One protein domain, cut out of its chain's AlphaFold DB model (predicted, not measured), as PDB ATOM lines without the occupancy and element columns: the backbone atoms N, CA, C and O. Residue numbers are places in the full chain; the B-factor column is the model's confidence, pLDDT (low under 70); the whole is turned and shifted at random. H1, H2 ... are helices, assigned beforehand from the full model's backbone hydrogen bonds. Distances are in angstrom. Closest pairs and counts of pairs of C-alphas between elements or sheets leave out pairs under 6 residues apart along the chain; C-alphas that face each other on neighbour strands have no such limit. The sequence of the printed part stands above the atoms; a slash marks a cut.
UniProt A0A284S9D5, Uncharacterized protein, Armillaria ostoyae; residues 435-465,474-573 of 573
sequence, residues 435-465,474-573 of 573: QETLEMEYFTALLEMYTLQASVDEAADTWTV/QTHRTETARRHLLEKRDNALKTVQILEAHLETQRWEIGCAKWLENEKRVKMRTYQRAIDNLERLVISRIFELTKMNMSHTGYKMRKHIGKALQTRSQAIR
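AT A GLANCE: This is residues 435 to 465 and 474 to 573 of the 573 residues of an uncharacterized protein of Armillaria ostoyae (UniProt A0A284S9D5). What shape do these backbone atoms make? They make an L: the long helices H1 and H2 lie side by side, opposite ways, as one limb, and the longest helix, H3, leaves one end of this pair as the other limb, with H4 folded back along its far part as a helical hairpin. Residues 526 to 532 of H3 stand free between the two helix pairs. What is printed, and how compact is it? The printed part has 131 residues, with four named helices in the order H1, H2, H3, H4 and no named strand, and its class is all helix. It is extended, with a radius of gyration of the C-alphas of 23.7 A, and flat, spanning 73 by 45 by 22 A.

HOW THE PARTS SIT: How do the first two helices stand? H1, residues 435 to 461, and H2, residues 474 to 503, touch at a shallow tilt of 26 degrees and run opposite ways. Their closest C-alphas, those of Met 449 and Ala 492, are 5.3 A apart. Where does the next helix meet them? H3, residues 513 to 548, touches H1 with residues 515 to 522 alone, and H1 touches it with residues 439 to 443 alone; the closest C-alphas, of Met 440 and Asn 518, are 5.9 A apart. Their lines are about perpendicular, only just, at 73 degrees, and H2 and H3 are apart. What does the last helix touch? H4, residues 555 to 572, touches H3 at a shallow tilt of 20 degrees, opposite ways, with the closest C-alphas, of Glu 544 and Ile 561, 6.4 A apart; H3 touches H4 with residues 534 to 548 alone. H4 is apart from H1 and H2, and the helix packing is mostly aligned, only just, with 2 of 3 touching pairs at a shallow tilt. What do the backbone atoms show? In H1, H2, H3 and H4 every O i to N i+4 pair is within hydrogen-bond range.

IN THESE COORDINATES: Where does the printed part begin? C-alpha 435, the first of H1, is at (26.036, 28.887, 51.886). How long are the helices? From first to last C-alpha H1 measures 38.9 A, H2 43.4 A, H3 52.8 A and H4 25.6 A. Where do H3 and H4 lie? H3 begins with C-alpha 513 at (20.130, 16.593, 42.282), and H4 ends with C-alpha 572 at (54.164, 26.652, 34.824).

THE WHOLE: How far does it reach? The two C-alphas farthest apart, of Val 465 and His 552, are 75.9 A apart. Is anything missing? Residues 466 to 473 are not printed, and C-alphas 465 and 474 are 14.0 A apart across the cut, which lies in the link from H1 to H2. The links H2 to H3 and H3 to H4 are short. Where is confidence low? The mean pLDDT of the printed part is 75.8, and 50 residues are under 70: residues 461 to 465, 474 to 478, 532 and 535 to 573.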
ATOM      1  N   GLN A 435      26.910  30.032  52.103       77.81
ATOM      2  CA  GLN A 435      26.036  28.887  51.886       77.81
ATOM      3  C   GLN A 435      26.571  27.944  50.801       77.81
ATOM      4  O   GLN A 435      26.600  26.736  51.007       77.81
ATOM      5  N   GLU A 436      27.058  28.479  49.680       81.06
ATOM      6  CA  GLU A 436      27.662  27.669  48.615       81.06
ATOM      7  C   GLU A 436      28.984  27.047  49.074       81.06
ATOM      8  O   GLU A 436      29.259  25.888  48.772       81.06
ATOM      9  N   THR A 437      29.796  27.781  49.846       83.00
ATOM     10  CA  THR A 437      31.026  27.246  50.446       83.00
ATOM     11  C   THR A 437      30.726  26.079  51.380       83.00
ATOM     12  O   THR A 437      31.387  25.047  51.275       83.00
ATOM     13  N   LEU A 438      29.703  26.205  52.231       85.69
ATOM     14  CA  LEU A 438      29.288  25.151  53.153       85.69
ATOM     15  C   LEU A 438      28.736  23.917  52.414       85.69
ATOM     16  O   LEU A 438      29.105  22.793  52.750       85.69
ATOM     17  N   GLU A 439      27.920  24.103  51.368       89.00
ATOM     18  CA  GLU A 439      27.434  23.007  50.510       89.00
ATOM     19  C   GLU A 439      28.592  22.267  49.801       89.00
ATOM     20  O   GLU A 439      28.595  21.036  49.719       89.00
ATOM     21  N   MET A 440      29.617  22.992  49.335       86.94
ATOM     22  CA  MET A 440      30.811  22.411  48.706       86.94
ATOM     23  C   MET A 440      31.723  21.673  49.698       86.94
ATOM     24  O   MET A 440      32.295  20.633  49.355       86.94
ATOM     25  N   GLU A 441      31.886  22.198  50.915       88.94
ATOM     26  CA  GLU A 441      32.605  21.525  52.005       88.94
ATOM     27  C   GLU A 441      31.896  20.229  52.400       88.94
ATOM     28  O   GLU A 441      32.538  19.181  52.498       88.94
ATOM     29  N   TYR A 442      30.567  20.274  52.517       92.19
ATOM     30  CA  TYR A 442      29.746  19.099  52.784       92.19
ATOM     31  C   TYR A 442      29.864  18.038  51.690       92.19
ATOM     32  O   TYR A 442      30.125  16.873  51.991       92.19
ATOM     33  N   PHE A 443      29.769  18.432  50.419       92.12
ATOM     34  CA  PHE A 443      29.959  17.520  49.291       92.12
ATOM     35  C   PHE A 443      31.340  16.848  49.305       92.12
ATOM     36  O   PHE A 443      31.452  15.643  49.085       92.12
ATOM     37  N   THR A 444      32.396  17.611  49.599       91.31
ATOM     38  CA  THR A 444      33.765  17.078  49.659       91.31
ATOM     39  C   THR A 444      33.920  16.079  50.813       91.31
ATOM     40  O   THR A 444      34.502  15.012  50.618       91.31
ATOM     41  N   ALA A 445      33.340  16.375  51.982       90.56
ATOM     42  CA  ALA A 445      33.327  15.470  53.132       90.56
ATOM     43  C   ALA A 445      32.519  14.185  52.864       90.56
ATOM     44  O   ALA A 445      32.930  13.099  53.273       90.56
ATOM     45  N   LEU A 446      31.399  14.282  52.138       91.56
ATOM     46  CA  LEU A 446      30.626  13.115  51.703       91.56
ATOM     47  C   LEU A 446      31.429  12.225  50.752       91.56
ATOM     48  O   LEU A 446      31.432  11.009  50.917       91.56
ATOM     49  N   LEU A 447      32.129  12.814  49.779       91.62
ATOM     50  CA  LEU A 447      33.009  12.086  48.861       91.62
ATOM     51  C   LEU A 447      34.089  11.307  49.618       91.62
ATOM     52  O   LEU A 447      34.289  10.120  49.359       91.62
ATOM     53  N   GLU A 448      34.752  11.952  50.580       91.19
ATOM     54  CA  GLU A 448      35.736  11.306  51.455       91.19
ATOM     55  C   GLU A 448      35.111  10.168  52.280       91.19
ATOM     56  O   GLU A 448      35.666   9.072  52.349       91.19
ATOM     57  N   MET A 449      33.920  10.371  52.848       93.19
ATOM     58  CA  MET A 449      33.216   9.329  53.598       93.19
ATOM     59  C   MET A 449      32.848   8.125  52.717       93.19
ATOM     60  O   MET A 449      33.123   6.991  53.103       93.19
ATOM     61  N   TYR A 450      32.250   8.343  51.540       91.31
ATOM     62  CA  TYR A 450      31.848   7.265  50.628       91.31
ATOM     63  C   TYR A 450      33.055   6.505  50.062       91.31
ATOM     64  O   TYR A 450      33.015   5.281  49.968       91.31
ATOM     65  N   THR A 451      34.142   7.207  49.728       91.12
ATOM     66  CA  THR A 451      35.388   6.567  49.266       91.12
ATOM     67  C   THR A 451      36.037   5.726  50.358       91.12
ATOM     68  O   THR A 451      36.391   4.577  50.104       91.12
ATOM     69  N   LEU A 452      36.131   6.244  51.586       89.69
ATOM     70  CA  LEU A 452      36.641   5.480  52.725       89.69
ATOM     71  C   LEU A 452      35.737   4.291  53.067       89.69
ATOM     72  O   LEU A 452      36.253   3.235  53.418       89.69
ATOM     73  N   GLN A 453      34.416   4.441  52.949       89.62
ATOM     74  CA  GLN A 453      33.467   3.345  53.143       89.62
ATOM     75  C   GLN A 453      33.703   2.231  52.113       89.62
ATOM     76  O   GLN A 453      33.881   1.086  52.513       89.62
ATOM     77  N   ALA A 454      33.838   2.568  50.827       88.00
ATOM     78  CA  ALA A 454      34.157   1.594  49.782       88.00
ATOM     79  C   ALA A 454      35.502   0.882  50.027       88.00
ATOM     80  O   ALA A 454      35.588  -0.333  49.874       88.00
ATOM     81  N   SER A 455      36.540   1.603  50.471       86.75
ATOM     82  CA  SER A 455      37.831   0.994  50.834       86.75
ATOM     83  C   SER A 455      37.754   0.100  52.077       86.75
ATOM     84  O   SER A 455      38.497  -0.873  52.180       86.75
ATOM     85  N   VAL A 456      36.885   0.424  53.040       85.75
ATOM     86  CA  VAL A 456      36.615  -0.434  54.205       85.75
ATOM     87  C   VAL A 456      35.898  -1.712  53.774       85.75
ATOM     88  O   VAL A 456      36.264  -2.781  54.258       85.75
ATOM     89  N   ASP A 457      34.928  -1.609  52.868       84.69
ATOM     90  CA  ASP A 457      34.167  -2.751  52.352       84.69
ATOM     91  C   ASP A 457      35.069  -3.684  51.519       84.69
ATOM     92  O   ASP A 457      35.115  -4.885  51.771       84.69
ATOM     93  N   GLU A 458      35.918  -3.135  50.644       83.81
ATOM     94  CA  GLU A 458      36.930  -3.896  49.890       83.81
ATOM     95  C   GLU A 458      37.949  -4.597  50.816       83.81
ATOM     96  O   GLU A 458      38.318  -5.762  50.617       83.81
ATOM     97  N   ALA A 459      38.387  -3.913  51.878       78.62
ATOM     98  CA  ALA A 459      39.270  -4.493  52.888       78.62
ATOM     99  C   ALA A 459      38.576  -5.575  53.738       78.62
ATOM    100  O   ALA A 459      39.254  -6.460  54.267       78.62
ATOM    101  N   ALA A 460      37.249  -5.512  53.883       74.25
ATOM    102  CA  ALA A 460      36.450  -6.535  54.548       74.25
ATOM    103  C   ALA A 460      36.249  -7.771  53.655       74.25
ATOM    104  O   ALA A 460      36.340  -8.886  54.163       74.25
ATOM    105  N   ASP A 461      36.077  -7.594  52.343       69.88
ATOM    106  CA  ASP A 461      35.928  -8.690  51.371       69.88
ATOM    107  C   ASP A 461      37.235  -9.462  51.128       69.88
ATOM    108  O   ASP A 461      37.231 -10.668  50.878       69.88
ATOM    109  N   THR A 462      38.381  -8.790  51.259       66.44
ATOM    110  CA  THR A 462      39.717  -9.410  51.154       66.44
ATOM    111  C   THR A 462      40.071 -10.255  52.393       66.44
ATOM    112  O   THR A 462      41.081 -10.963  52.416       66.44
ATOM    113  N   TRP A 463      39.261 -10.191  53.454       59.25
ATOM    114  CA  TRP A 463      39.540 -10.865  54.716       59.25
ATOM    115  C   TRP A 463      39.141 -12.347  54.688       59.25
ATOM    116  O   TRP A 463      37.969 -12.710  54.775       59.25
ATOM    117  N   THR A 464      40.137 -13.231  54.671       56.19
ATOM    118  CA  THR A 464      39.979 -14.646  55.024       56.19
ATOM    119  C   THR A 464      40.039 -14.826  56.542       56.19
ATOM    120  O   THR A 464      40.878 -14.239  57.222       56.19
ATOM    121  N   VAL A 465      39.140 -15.644  57.098       54.84
ATOM    122  CA  VAL A 465      39.102 -15.963  58.535       54.84
ATOM    123  C   VAL A 465      40.413 -16.639  58.946       54.84
ATOM    124  O   VAL A 465      40.657 -17.792  58.602       54.84
ATOM    125  N   GLN A 474      52.474 -10.534  58.013       55.66
ATOM    126  CA  GLN A 474      51.665  -9.946  56.942       55.66
ATOM    127  C   GLN A 474      50.238  -9.625  57.433       55.66
ATOM    128  O   GLN A 474      49.732  -8.530  57.193       55.66
ATOM    129  N   THR A 475      49.637 -10.523  58.219       61.44
ATOM    130  CA  THR A 475      48.263 -10.428  58.737       61.44
ATOM    131  C   THR A 475      48.093  -9.279  59.741       61.44
ATOM    132  O   THR A 475      47.100  -8.555  59.699       61.44
ATOM    133  N   HIS A 476      49.097  -9.029  60.593       63.34
ATOM    134  CA  HIS A 476      49.074  -7.916  61.554       63.34
ATOM    135  C   HIS A 476      49.122  -6.531  60.892       63.34
ATOM    136  O   HIS A 476      48.491  -5.588  61.377       63.34
ATOM    137  N   ARG A 477      49.862  -6.385  59.783       65.56
ATOM    138  CA  ARG A 477      49.928  -5.120  59.035       65.56
ATOM    139  C   ARG A 477      48.603  -4.812  58.344       65.56
ATOM    140  O   ARG A 477      48.147  -3.674  58.422       65.56
ATOM    141  N   THR A 478      47.974  -5.818  57.739       68.56
ATOM    142  CA  THR A 478      46.665  -5.684  57.082       68.56
ATOM    143  C   THR A 478      45.565  -5.329  58.085       68.56
ATOM    144  O   THR A 478      44.784  -4.416  57.831       68.56
ATOM    145  N   GLU A 479      45.558  -5.952  59.267       73.19
ATOM    146  CA  GLU A 479      44.610  -5.616  60.342       73.19
ATOM    147  C   GLU A 479      44.830  -4.196  60.896       73.19
ATOM    148  O   GLU A 479      43.879  -3.448  61.116       73.19
ATOM    149  N   THR A 480      46.086  -3.775  61.066       77.56
ATOM    150  CA  THR A 480      46.404  -2.402  61.496       77.56
ATOM    151  C   THR A 480      45.942  -1.376  60.453       77.56
ATOM    152  O   THR A 480      45.343  -0.360  60.801       77.56
ATOM    153  N   ALA A 481      46.158  -1.655  59.163       79.00
ATOM    154  CA  ALA A 481      45.688  -0.807  58.070       79.00
ATOM    155  C   ALA A 481      44.152  -0.720  58.023       79.00
ATOM    156  O   ALA A 481      43.609   0.375  57.892       79.00
ATOM    157  N   ARG A 482      43.450  -1.844  58.216       80.75
ATOM    158  CA  ARG A 482      41.984  -1.891  58.309       80.75
ATOM    159  C   ARG A 482      41.456  -1.058  59.478       80.75
ATOM    160  O   ARG A 482      40.520  -0.283  59.291       80.75
ATOM    161  N   ARG A 483      42.055  -1.167  60.671       81.06
ATOM    162  CA  ARG A 483      41.672  -0.345  61.838       81.06
ATOM    163  C   ARG A 483      41.845   1.144  61.568       81.06
ATOM    164  O   ARG A 483      40.933   1.915  61.842       81.06
ATOM    165  N   HIS A 484      42.959   1.540  60.958       85.38
ATOM    166  CA  HIS A 484      43.168   2.932  60.565       85.38
ATOM    167  C   HIS A 484      42.170   3.418  59.505       85.38
ATOM    168  O   HIS A 484      41.760   4.577  59.551       85.38
ATOM    169  N   LEU A 485      41.759   2.568  58.556       85.25
ATOM    170  CA  LEU A 485      40.711   2.908  57.587       85.25
ATOM    171  C   LEU A 485      39.348   3.104  58.267       85.25
ATOM    172  O   LEU A 485      38.667   4.083  57.969       85.25
ATOM    173  N   LEU A 486      38.990   2.240  59.223       84.88
ATOM    174  CA  LEU A 486      37.769   2.379  60.025       84.88
ATOM    175  C   LEU A 486      37.767   3.675  60.847       84.88
ATOM    176  O   LEU A 486      36.793   4.420  60.805       84.88
ATOM    177  N   GLU A 487      38.870   3.986  61.530       89.25
ATOM    178  CA  GLU A 487      39.018   5.236  62.286       89.25
ATOM    179  C   GLU A 487      38.903   6.471  61.381       89.25
ATOM    180  O   GLU A 487      38.236   7.445  61.734       89.25
ATOM    181  N   LYS A 488      39.525   6.439  60.194       88.38
ATOM    182  CA  LYS A 488      39.408   7.518  59.203       88.38
ATOM    183  C   LYS A 488      37.973   7.684  58.718       88.38
ATOM    184  O   LYS A 488      37.488   8.813  58.687       88.38
ATOM    185  N   ARG A 489      37.286   6.584  58.396       91.19
ATOM    186  CA  ARG A 489      35.872   6.601  58.006       91.19
ATOM    187  C   ARG A 489      35.003   7.191  59.117       91.19
ATOM    188  O   ARG A 489      34.170   8.044  58.835       91.19
ATOM    189  N   ASP A 490      35.205   6.786  60.367       88.31
ATOM    190  CA  ASP A 490      34.424   7.292  61.503       88.31
ATOM    191  C   ASP A 490      34.649   8.785  61.742       88.31
ATOM    192  O   ASP A 490      33.713   9.515  62.067       88.31
ATOM    193  N   ASN A 491      35.875   9.266  61.542       89.81
ATOM    194  CA  ASN A 491      36.172  10.693  61.605       89.81
ATOM    195  C   ASN A 491      35.524  11.461  60.444       89.81
ATOM    196  O   ASN A 491      34.923  12.506  60.686       89.81
ATOM    197  N   ALA A 492      35.569  10.932  59.218       88.31
ATOM    198  CA  ALA A 492      34.873  11.521  58.073       88.31
ATOM    199  C   ALA A 492      33.349  11.556  58.292       88.31
ATOM    200  O   ALA A 492      32.713  12.578  58.045       88.31
ATOM    201  N   LEU A 493      32.768  10.487  58.848       91.31
ATOM    202  CA  LEU A 493      31.349  10.412  59.200       91.31
ATOM    203  C   LEU A 493      30.958  11.464  60.248       91.31
ATOM    204  O   LEU A 493      29.922  12.108  60.097       91.31
ATOM    205  N   LYS A 494      31.783  11.681  61.282       91.12
ATOM    206  CA  LYS A 494      31.557  12.755  62.267       91.12
ATOM    207  C   LYS A 494      31.565  14.131  61.605       91.12
ATOM    208  O   LYS A 494      30.692  14.943  61.892       91.12
ATOM    209  N   THR A 495      32.516  14.389  60.706       89.12
ATOM    210  CA  THR A 495      32.578  15.644  59.942       89.12
ATOM    211  C   THR A 495      31.318  15.845  59.096       89.12
ATOM    212  O   THR A 495      30.720  16.916  59.139       89.12
ATOM    213  N   VAL A 496      30.863  14.801  58.395       91.81
ATOM    214  CA  VAL A 496      29.609  14.802  57.622       91.81
ATOM    215  C   VAL A 496      28.405  15.112  58.518       91.81
ATOM    216  O   VAL A 496      27.621  15.984  58.171       91.81
ATOM    217  N   GLN A 497      28.284  14.481  59.691       90.62
ATOM    218  CA  GLN A 497      27.179  14.721  60.634       90.62
ATOM    219  C   GLN A 497      27.167  16.149  61.195       90.62
ATOM    220  O   GLN A 497      26.104  16.748  61.359       90.62
ATOM    221  N   ILE A 498      28.344  16.712  61.481       90.69
ATOM    222  CA  ILE A 498      28.466  18.111  61.906       90.69
ATOM    223  C   ILE A 498      27.948  19.026  60.794       90.69
ATOM    224  O   ILE A 498      27.163  19.931  61.068       90.69
ATOM    225  N   LEU A 499      28.351  18.790  59.546       89.75
ATOM    226  CA  LEU A 499      27.932  19.602  58.403       89.75
ATOM    227  C   LEU A 499      26.442  19.414  58.059       89.75
ATOM    228  O   LEU A 499      25.783  20.399  57.740       89.75
ATOM    229  N   GLU A 500      25.887  18.206  58.218       92.00
ATOM    230  CA  GLU A 500      24.441  17.920  58.108       92.00
ATOM    231  C   GLU A 500      23.628  18.783  59.084       92.00
ATOM    232  O   GLU A 500      22.623  19.374  58.690       92.00
ATOM    233  N   ALA A 501      24.097  18.917  60.331       89.69
ATOM    234  CA  ALA A 501      23.453  19.757  61.340       89.69
ATOM    235  C   ALA A 501      23.525  21.256  61.008       89.69
ATOM    236  O   ALA A 501      22.576  21.982  61.282       89.69
ATOM    237  N   HIS A 502      24.623  21.725  60.404       88.00
ATOM    238  CA  HIS A 502      24.765  23.130  59.998       88.00
ATOM    239  C   HIS A 502      23.954  23.476  58.742       88.00
ATOM    240  O   HIS A 502      23.530  24.618  58.590       88.00
ATOM    241  N   LEU A 503      23.764  22.514  57.835       87.50
ATOM    242  CA  LEU A 503      22.995  22.682  56.596       87.50
ATOM    243  C   LEU A 503      21.507  22.338  56.746       87.50
ATOM    244  O   LEU A 503      20.759  22.524  55.790       87.50
ATOM    245  N   GLU A 504      21.096  21.808  57.904       88.38
ATOM    246  CA  GLU A 504      19.741  21.299  58.164       88.38
ATOM    247  C   GLU A 504      19.250  20.346  57.054       88.38
ATOM    248  O   GLU A 504      18.097  20.377  56.625       88.38
ATOM    249  N   THR A 505      20.149  19.489  56.559       88.25
ATOM    250  CA  THR A 505      19.887  18.587  55.429       88.25
ATOM    251  C   THR A 505      19.918  17.127  55.857       88.25
ATOM    252  O   THR A 505      20.625  16.732  56.781       88.25
ATOM    253  N   GLN A 506      19.181  16.293  55.123       88.06
ATOM    254  CA  GLN A 506      19.408  14.851  55.129       88.06
ATOM    255  C   GLN A 506      20.626  14.500  54.269       88.06
ATOM    256  O   GLN A 506      21.047  15.295  53.421       88.06
ATOM    257  N   ARG A 507      21.173  13.299  54.484       91.12
ATOM    258  CA  ARG A 507      22.344  12.801  53.763       91.12
ATOM    259  C   ARG A 507      22.111  12.780  52.257       91.12
ATOM    260  O   ARG A 507      21.135  12.196  51.795       91.12
ATOM    261  N   TRP A 508      23.022  13.383  51.494       92.19
ATOM    262  CA  TRP A 508      22.936  13.349  50.035       92.19
ATOM    263  C   TRP A 508      23.429  12.010  49.499       92.19
ATOM    264  O   TRP A 508      24.575  11.622  49.721       92.19
ATOM    265  N   GLU A 509      22.568  11.331  48.749       88.75
ATOM    266  CA  GLU A 509      22.925  10.107  48.042       88.75
ATOM    267  C   GLU A 509      23.678  10.412  46.743       88.75
ATOM    268  O   GLU A 509      23.476  11.452  46.099       88.75
ATOM    269  N   ILE A 510      24.532   9.472  46.336       88.50
ATOM    270  CA  ILE A 510      25.283   9.555  45.084       88.50
ATOM    271  C   ILE A 510      24.294   9.672  43.915       88.50
ATOM    272  O   ILE A 510      23.439   8.814  43.722       88.50
ATOM    273  N   GLY A 511      24.426  10.740  43.122       86.38
ATOM    274  CA  GLY A 511      23.600  10.975  41.931       86.38
ATOM    275  C   GLY A 511      22.296  11.748  42.166       86.38
ATOM    276  O   GLY A 511      21.593  12.033  41.198       86.38
ATOM    277  N   CYS A 512      21.972  12.147  43.403       89.62
ATOM    278  CA  CYS A 512      20.839  13.046  43.637       89.62
ATOM    279  C   CYS A 512      21.084  14.453  43.042       89.62
ATOM    280  O   CYS A 512      22.216  14.834  42.738       89.62
ATOM    281  N   ALA A 513      20.028  15.263  42.897       89.50
ATOM    282  CA  ALA A 513      20.130  16.593  42.282       89.50
ATOM    283  C   ALA A 513      21.168  17.501  42.977       89.50
ATOM    284  O   ALA A 513      21.997  18.117  42.306       89.50
ATOM    285  N   LYS A 514      21.177  17.521  44.319       88.88
ATOM    286  CA  LYS A 514      22.140  18.293  45.124       88.88
ATOM    287  C   LYS A 514      23.574  17.780  44.998       88.88
ATOM    288  O   LYS A 514      24.505  18.589  44.997       88.88
ATOM    289  N   TRP A 515      23.750  16.466  44.846       90.50
ATOM    290  CA  TRP A 515      25.048  15.844  44.591       90.50
ATOM    291  C   TRP A 515      25.614  16.291  43.242       90.50
ATOM    292  O   TRP A 515      26.722  16.813  43.191       90.50
ATOM    293  N   LEU A 516      24.841  16.147  42.161       88.88
ATOM    294  CA  LEU A 516      25.269  16.515  40.804       88.88
ATOM    295  C   LEU A 516      25.563  18.017  40.676       88.88
ATOM    296  O   LEU A 516      26.525  18.419  40.016       88.88
ATOM    297  N   GLU A 517      24.758  18.856  41.329       90.12
ATOM    298  CA  GLU A 517      24.971  20.302  41.372       90.12
ATOM    299  C   GLU A 517      26.301  20.659  42.055       90.12
ATOM    300  O   GLU A 517      27.120  21.380  41.476       90.12
ATOM    301  N   ASN A 518      26.554  20.128  43.254       89.75
ATOM    302  CA  ASN A 518      27.779  20.426  43.997       89.75
ATOM    303  C   ASN A 518      29.019  19.759  43.400       89.75
ATOM    304  O   ASN A 518      30.094  20.354  43.429       89.75
ATOM    305  N   GLU A 519      28.875  18.602  42.752       90.38
ATOM    306  CA  GLU A 519      29.942  17.992  41.961       90.38
ATOM    307  C   GLU A 519      30.414  18.941  40.854       90.38
ATOM    308  O   GLU A 519      31.616  19.178  40.690       90.38
ATOM    309  N   LYS A 520      29.471  19.538  40.115       90.19
ATOM    310  CA  LYS A 520      29.784  20.531  39.084       90.19
ATOM    311  C   LYS A 520      30.421  21.784  39.689       90.19
ATOM    312  O   LYS A 520      31.416  22.267  39.148       90.19
ATOM    313  N   ARG A 521      29.889  22.296  40.805       87.06
ATOM    314  CA  ARG A 521      30.423  23.490  41.491       87.06
ATOM    315  C   ARG A 521      31.850  23.280  41.995       87.06
ATOM    316  O   ARG A 521      32.711  24.104  41.707       87.06
ATOM    317  N   VAL A 522      32.141  22.163  42.665       88.31
ATOM    318  CA  VAL A 522      33.491  21.851  43.164       88.31
ATOM    319  C   VAL A 522      34.482  21.662  42.013       88.31
ATOM    320  O   VAL A 522      35.600  22.182  42.084       88.31
ATOM    321  N   LYS A 523      34.081  21.000  40.917       88.00
ATOM    322  CA  LYS A 523      34.905  20.912  39.697       88.00
ATOM    323  C   LYS A 523      35.206  22.299  39.122       88.00
ATOM    324  O   LYS A 523      36.367  22.596  38.848       88.00
ATOM    325  N   MET A 524      34.197  23.164  39.006       84.12
ATOM    326  CA  MET A 524      34.369  24.530  38.497       84.12
ATOM    327  C   MET A 524      35.261  25.381  39.409       84.12
ATOM    328  O   MET A 524      36.176  26.035  38.920       84.12
ATOM    329  N   ARG A 525      35.074  25.312  40.735       82.75
ATOM    330  CA  ARG A 525      35.921  25.993  41.730       82.75
ATOM    331  C   ARG A 525      37.376  25.543  41.631       82.75
ATOM    332  O   ARG A 525      38.287  26.363  41.705       82.75
ATOM    333  N   THR A 526      37.606  24.244  41.457       83.00
ATOM    334  CA  THR A 526      38.955  23.681  41.302       83.00
ATOM    335  C   THR A 526      39.610  24.183  40.016       83.00
ATOM    336  O   THR A 526      40.764  24.606  40.041       83.00
ATOM    337  N   TYR A 527      38.859  24.196  38.913       80.12
ATOM    338  CA  TYR A 527      39.304  24.735  37.629       80.12
ATOM    339  C   TYR A 527      39.642  26.231  37.708       80.12
ATOM    340  O   TYR A 527      40.738  26.628  37.323       80.12
ATOM    341  N   GLN A 528      38.753  27.048  38.278       75.81
ATOM    342  CA  GLN A 528      38.975  28.486  38.468       75.81
ATOM    343  C   GLN A 528      40.206  28.758  39.339       75.81
ATOM    344  O   GLN A 528      41.084  29.508  38.936       75.81
ATOM    345  N   ARG A 529      40.362  28.057  40.471       77.75
ATOM    346  CA  ARG A 529      41.561  28.182  41.322       77.75
ATOM    347  C   ARG A 529      42.849  27.781  40.608       77.75
ATOM    348  O   ARG A 529      43.905  28.355  40.878       77.75
ATOM    349  N   ALA A 530      42.788  26.782  39.729       77.50
ATOM    350  CA  ALA A 530      43.928  26.390  38.913       77.50
ATOM    351  C   ALA A 530      44.295  27.490  37.905       77.50
ATOM    352  O   ALA A 530      45.481  27.796  37.765       77.50
ATOM    353  N   ILE A 531      43.299  28.122  37.271       74.81
ATOM    354  CA  ILE A 531      43.495  29.289  36.399       74.81
ATOM    355  C   ILE A 531      44.096  30.456  37.177       74.81
ATOM    356  O   ILE A 531      45.143  30.948  36.771       74.81
ATOM    357  N   ASP A 532      43.515  30.846  38.314       68.88
ATOM    358  CA  ASP A 532      44.013  31.963  39.130       68.88
ATOM    359  C   ASP A 532      45.479  31.748  39.533       68.88
ATOM    360  O   ASP A 532      46.312  32.659  39.523       68.88
ATOM    361  N   ASN A 533      45.830  30.505  39.883       71.75
ATOM    362  CA  ASN A 533      47.200  30.152  40.224       71.75
ATOM    363  C   ASN A 533      48.132  30.211  39.004       71.75
ATOM    364  O   ASN A 533      49.254  30.708  39.125       71.75
ATOM    365  N   LEU A 534      47.684  29.731  37.842       74.31
ATOM    366  CA  LEU A 534      48.435  29.814  36.590       74.31
ATOM    367  C   LEU A 534      48.663  31.273  36.179       74.31
ATOM    368  O   LEU A 534      49.801  31.653  35.908       74.31
ATOM    369  N   GLU A 535      47.622  32.102  36.200       68.69
ATOM    370  CA  GLU A 535      47.693  33.532  35.903       68.69
ATOM    371  C   GLU A 535      48.693  34.231  36.831       68.69
ATOM    372  O   GLU A 535      49.626  34.890  36.365       68.69
ATOM    373  N   ARG A 536      48.600  33.991  38.146       67.50
ATOM    374  CA  ARG A 536      49.562  34.503  39.132       67.50
ATOM    375  C   ARG A 536      51.005  34.110  38.798       67.50
ATOM    376  O   ARG A 536      51.919  34.930  38.936       67.50
ATOM    377  N   LEU A 537      51.238  32.862  38.390       68.69
ATOM    378  CA  LEU A 537      52.569  32.370  38.025       68.69
ATOM    379  C   LEU A 537      53.086  33.012  36.729       68.69
ATOM    380  O   LEU A 537      54.256  33.401  36.675       68.69
ATOM    381  N   VAL A 538      52.227  33.164  35.717       69.56
ATOM    382  CA  VAL A 538      52.545  33.816  34.437       69.56
ATOM    383  C   VAL A 538      52.881  35.287  34.655       69.56
ATOM    384  O   VAL A 538      53.952  35.736  34.243       69.56
ATOM    385  N   ILE A 539      52.038  36.019  35.382       61.69
ATOM    386  CA  ILE A 539      52.285  37.418  35.724       61.69
ATOM    387  C   ILE A 539      53.608  37.549  36.478       61.69
ATOM    388  O   ILE A 539      54.478  38.331  36.094       61.69
ATOM    389  N   SER A 540      53.827  36.730  37.511       60.72
ATOM    390  CA  SER A 540      55.079  36.778  38.263       60.72
ATOM    391  C   SER A 540      56.310  36.447  37.412       60.72
ATOM    392  O   SER A 540      57.406  36.887  37.756       60.72
ATOM    393  N   ARG A 541      56.168  35.681  36.327       67.25
ATOM    394  CA  ARG A 541      57.246  35.431  35.366       67.25
ATOM    395  C   ARG A 541      57.515  36.648  34.483       67.25
ATOM    396  O   ARG A 541      58.684  36.949  34.251       67.25
ATOM    397  N   ILE A 542      56.475  37.355  34.036       62.34
ATOM    398  CA  ILE A 542      56.613  38.616  33.291       62.34
ATOM    399  C   ILE A 542      57.434  39.620  34.114       62.34
ATOM    400  O   ILE A 542      58.387  40.191  33.597       62.34
ATOM    401  N   PHE A 543      57.178  39.733  35.422       56.62
ATOM    402  CA  PHE A 543      57.987  40.555  36.336       56.62
ATOM    403  C   PHE A 543      59.485  40.242  36.313       56.62
ATOM    404  O   PHE A 543      60.316  41.149  36.265       56.62
ATOM    405  N   GLU A 544      59.839  38.961  36.405       61.75
ATOM    406  CA  GLU A 544      61.239  38.529  36.430       61.75
ATOM    407  C   GLU A 544      61.919  38.774  35.076       61.75
ATOM    408  O   GLU A 544      63.078  39.186  35.035       61.75
ATOM    409  N   LEU A 545      61.189  38.597  33.969       60.44
ATOM    410  CA  LEU A 545      61.676  38.899  32.620       60.44
ATOM    411  C   LEU A 545      61.908  40.402  32.418       60.44
ATOM    412  O   LEU A 545      62.966  40.792  31.926       60.44
ATOM    413  N   THR A 546      60.986  41.256  32.868       54.22
ATOM    414  CA  THR A 546      61.147  42.717  32.799       54.22
ATOM    415  C   THR A 546      62.341  43.186  33.633       54.22
ATOM    416  O   THR A 546      63.128  44.009  33.172       54.22
ATOM    417  N   LYS A 547      62.562  42.599  34.818       53.16
ATOM    418  CA  LYS A 547      63.758  42.865  35.642       53.16
ATOM    419  C   LYS A 547      65.057  42.396  34.985       53.16
ATOM    420  O   LYS A 547      66.102  43.000  35.216       53.16
ATOM    421  N   MET A 548      65.013  41.332  34.181       52.53
ATOM    422  CA  MET A 548      66.184  40.810  33.469       52.53
ATOM    423  C   MET A 548      66.672  41.760  32.365       52.53
ATOM    424  O   MET A 548      67.875  41.829  32.118       52.53
ATOM    425  N   ASN A 549      65.759  42.524  31.758       50.34
ATOM    426  CA  ASN A 549      66.058  43.481  30.686       50.34
ATOM    427  C   ASN A 549      66.471  44.878  31.189       50.34
ATOM    428  O   ASN A 549      66.781  45.750  30.380       50.34
ATOM    429  N   MET A 550      66.523  45.106  32.507       49.38
ATOM    430  CA  MET A 550      67.007  46.371  33.066       49.38
ATOM    431  C   MET A 550      68.536  46.471  32.959       49.38
ATOM    432  O   MET A 550      69.276  45.679  33.561       49.38
ATOM    433  N   SER A 551      69.020  47.481  32.232       36.31
ATOM    434  CA  SER A 551      70.432  47.872  32.224       36.31
ATOM    435  C   SER A 551      70.906  48.193  33.656       36.31
ATOM    436  O   SER A 551      70.152  48.691  34.485       36.31
ATOM    437  N   HIS A 552      72.161  47.846  33.971       42.72
ATOM    438  CA  HIS A 552      72.799  47.955  35.303       42.72
ATOM    439  C   HIS A 552      72.405  46.937  36.399       42.72
ATOM    440  O   HIS A 552      72.854  47.064  37.539       42.72
ATOM    441  N   THR A 553      71.689  45.848  36.095       48.47
ATOM    442  CA  THR A 553      71.538  44.729  37.053       48.47
ATOM    443  C   THR A 553      72.860  43.966  37.248       48.47
ATOM    444  O   THR A 553      73.363  43.307  36.342       48.47
ATOM    445  N   GLY A 554      73.462  44.026  38.441       46.09
ATOM    446  CA  GLY A 554      74.725  43.334  38.741       46.09
ATOM    447  C   GLY A 554      74.678  41.812  38.496       46.09
ATOM    448  O   GLY A 554      73.650  41.165  38.691       46.09
ATOM    449  N   TYR A 555      75.810  41.209  38.110       45.47
ATOM    450  CA  TYR A 555      75.922  39.792  37.699       45.47
ATOM    451  C   TYR A 555      75.287  38.784  38.680       45.47
ATOM    452  O   TYR A 555      74.622  37.837  38.261       45.47
ATOM    453  N   LYS A 556      75.429  39.003  39.996       45.31
ATOM    454  CA  LYS A 556      74.815  38.142  41.024       45.31
ATOM    455  C   LYS A 556      73.284  38.213  41.026       45.31
ATOM    456  O   LYS A 556      72.642  37.183  41.214       45.31
ATOM    457  N   MET A 557      72.712  39.391  40.773       43.88
ATOM    458  CA  MET A 557      71.263  39.576  40.661       43.88
ATOM    459  C   MET A 557      70.733  38.869  39.411       43.88
ATOM    460  O   MET A 557      69.790  38.094  39.510       43.88
ATOM    461  N   ARG A 558      71.420  39.008  38.267       52.97
ATOM    462  CA  ARG A 558      71.083  38.273  37.034       52.97
ATOM    463  C   ARG A 558      71.097  36.754  37.226       52.97
ATOM    464  O   ARG A 558      70.208  36.070  36.735       52.97
ATOM    465  N   LYS A 559      72.053  36.214  37.994       58.34
ATOM    466  CA  LYS A 559      72.119  34.773  38.310       58.34
ATOM    467  C   LYS A 559      70.973  34.310  39.220       58.34
ATOM    468  O   LYS A 559      70.475  33.200  39.046       58.34
ATOM    469  N   HIS A 560      70.552  35.138  40.178       56.25
ATOM    470  CA  HIS A 560      69.390  34.852  41.026       56.25
ATOM    471  C   HIS A 560      68.074  34.917  40.244       56.25
ATOM    472  O   HIS A 560      67.274  33.992  40.364       56.25
ATOM    473  N   ILE A 561      67.897  35.940  39.402       56.00
ATOM    474  CA  ILE A 561      66.749  36.083  38.492       56.00
ATOM    475  C   ILE A 561      66.695  34.888  37.531       56.00
ATOM    476  O   ILE A 561      65.665  34.234  37.415       56.00
ATOM    477  N   GLY A 562      67.829  34.507  36.931       58.00
ATOM    478  CA  GLY A 562      67.922  33.337  36.052       58.00
ATOM    479  C   GLY A 562      67.530  32.024  36.741       58.00
ATOM    480  O   GLY A 562      66.770  31.239  36.181       58.00
ATOM    481  N   LYS A 563      67.974  31.798  37.986       64.00
ATOM    482  CA  LYS A 563      67.551  30.627  38.775       64.00
ATOM    483  C   LYS A 563      66.061  30.665  39.120       64.00
ATOM    484  O   LYS A 563      65.391  29.648  38.982       64.00
ATOM    485  N   ALA A 564      65.537  31.819  39.530       56.53
ATOM    486  CA  ALA A 564      64.117  31.984  39.835       56.53
ATOM    487  C   ALA A 564      63.238  31.726  38.598       56.53
ATOM    488  O   ALA A 564      62.222  31.038  38.703       56.53
ATOM    489  N   LEU A 565      63.664  32.200  37.423       59.66
ATOM    490  CA  LEU A 565      63.023  31.928  36.136       59.66
ATOM    491  C   LEU A 565      63.044  30.436  35.787       59.66
ATOM    492  O   LEU A 565      62.033  29.908  35.325       59.66
ATOM    493  N   GLN A 566      64.158  29.744  36.032       66.75
ATOM    494  CA  GLN A 566      64.292  28.314  35.750       66.75
ATOM    495  C   GLN A 566      63.376  27.469  36.648       66.75
ATOM    496  O   GLN A 566      62.623  26.639  36.142       66.75
ATOM    497  N   THR A 567      63.365  27.734  37.959       60.97
ATOM    498  CA  THR A 567      62.480  27.048  38.917       60.97
ATOM    499  C   THR A 567      61.002  27.311  38.618       60.97
ATOM    500  O   THR A 567      60.188  26.398  38.672       60.97
ATOM    501  N   ARG A 568      60.629  28.541  38.248       62.94
ATOM    502  CA  ARG A 568      59.225  28.887  37.959       62.94
ATOM    503  C   ARG A 568      58.762  28.428  36.579       62.94
ATOM    504  O   ARG A 568      57.588  28.133  36.410       62.94
ATOM    505  N   SER A 569      59.669  28.297  35.611       62.88
ATOM    506  CA  SER A 569      59.354  27.675  34.318       62.88
ATOM    507  C   SER A 569      58.975  26.203  34.468       62.88
ATOM    508  O   SER A 569      58.165  25.716  33.687       62.88
ATOM    509  N   GLN A 570      59.527  25.512  35.470       63.28
ATOM    510  CA  GLN A 570      59.104  24.156  35.828       63.28
ATOM    511  C   GLN A 570      57.750  24.122  36.543       63.28
ATOM    512  O   GLN A 570      57.089  23.104  36.464       63.28
ATOM    513  N   ALA A 571      57.341  25.199  37.222       59.81
ATOM    514  CA  ALA A 571      56.055  25.274  37.920       59.81
ATOM    515  C   ALA A 571      54.876  25.695  37.019       59.81
ATOM    516  O   ALA A 571      53.727  25.562  37.426       59.81
ATOM    517  N   ILE A 572      55.162  26.274  35.845       62.34
ATOM    518  CA  ILE A 572      54.164  26.652  34.824       62.34
ATOM    519  C   ILE A 572      53.924  25.511  33.819       62.34
ATOM    520  O   ILE A 572      52.853  25.452  33.221       62.34
ATOM    521  N   ARG A 573      54.927  24.648  33.602       54.00
ATOM    522  CA  ARG A 573      54.760  23.376  32.884       54.00
ATOM    523  C   ARG A 573      54.040  22.378  33.772       54.00
ATOM    524  O   ARG A 573      53.290  21.568  33.193       54.00
TER     525      ARG A 573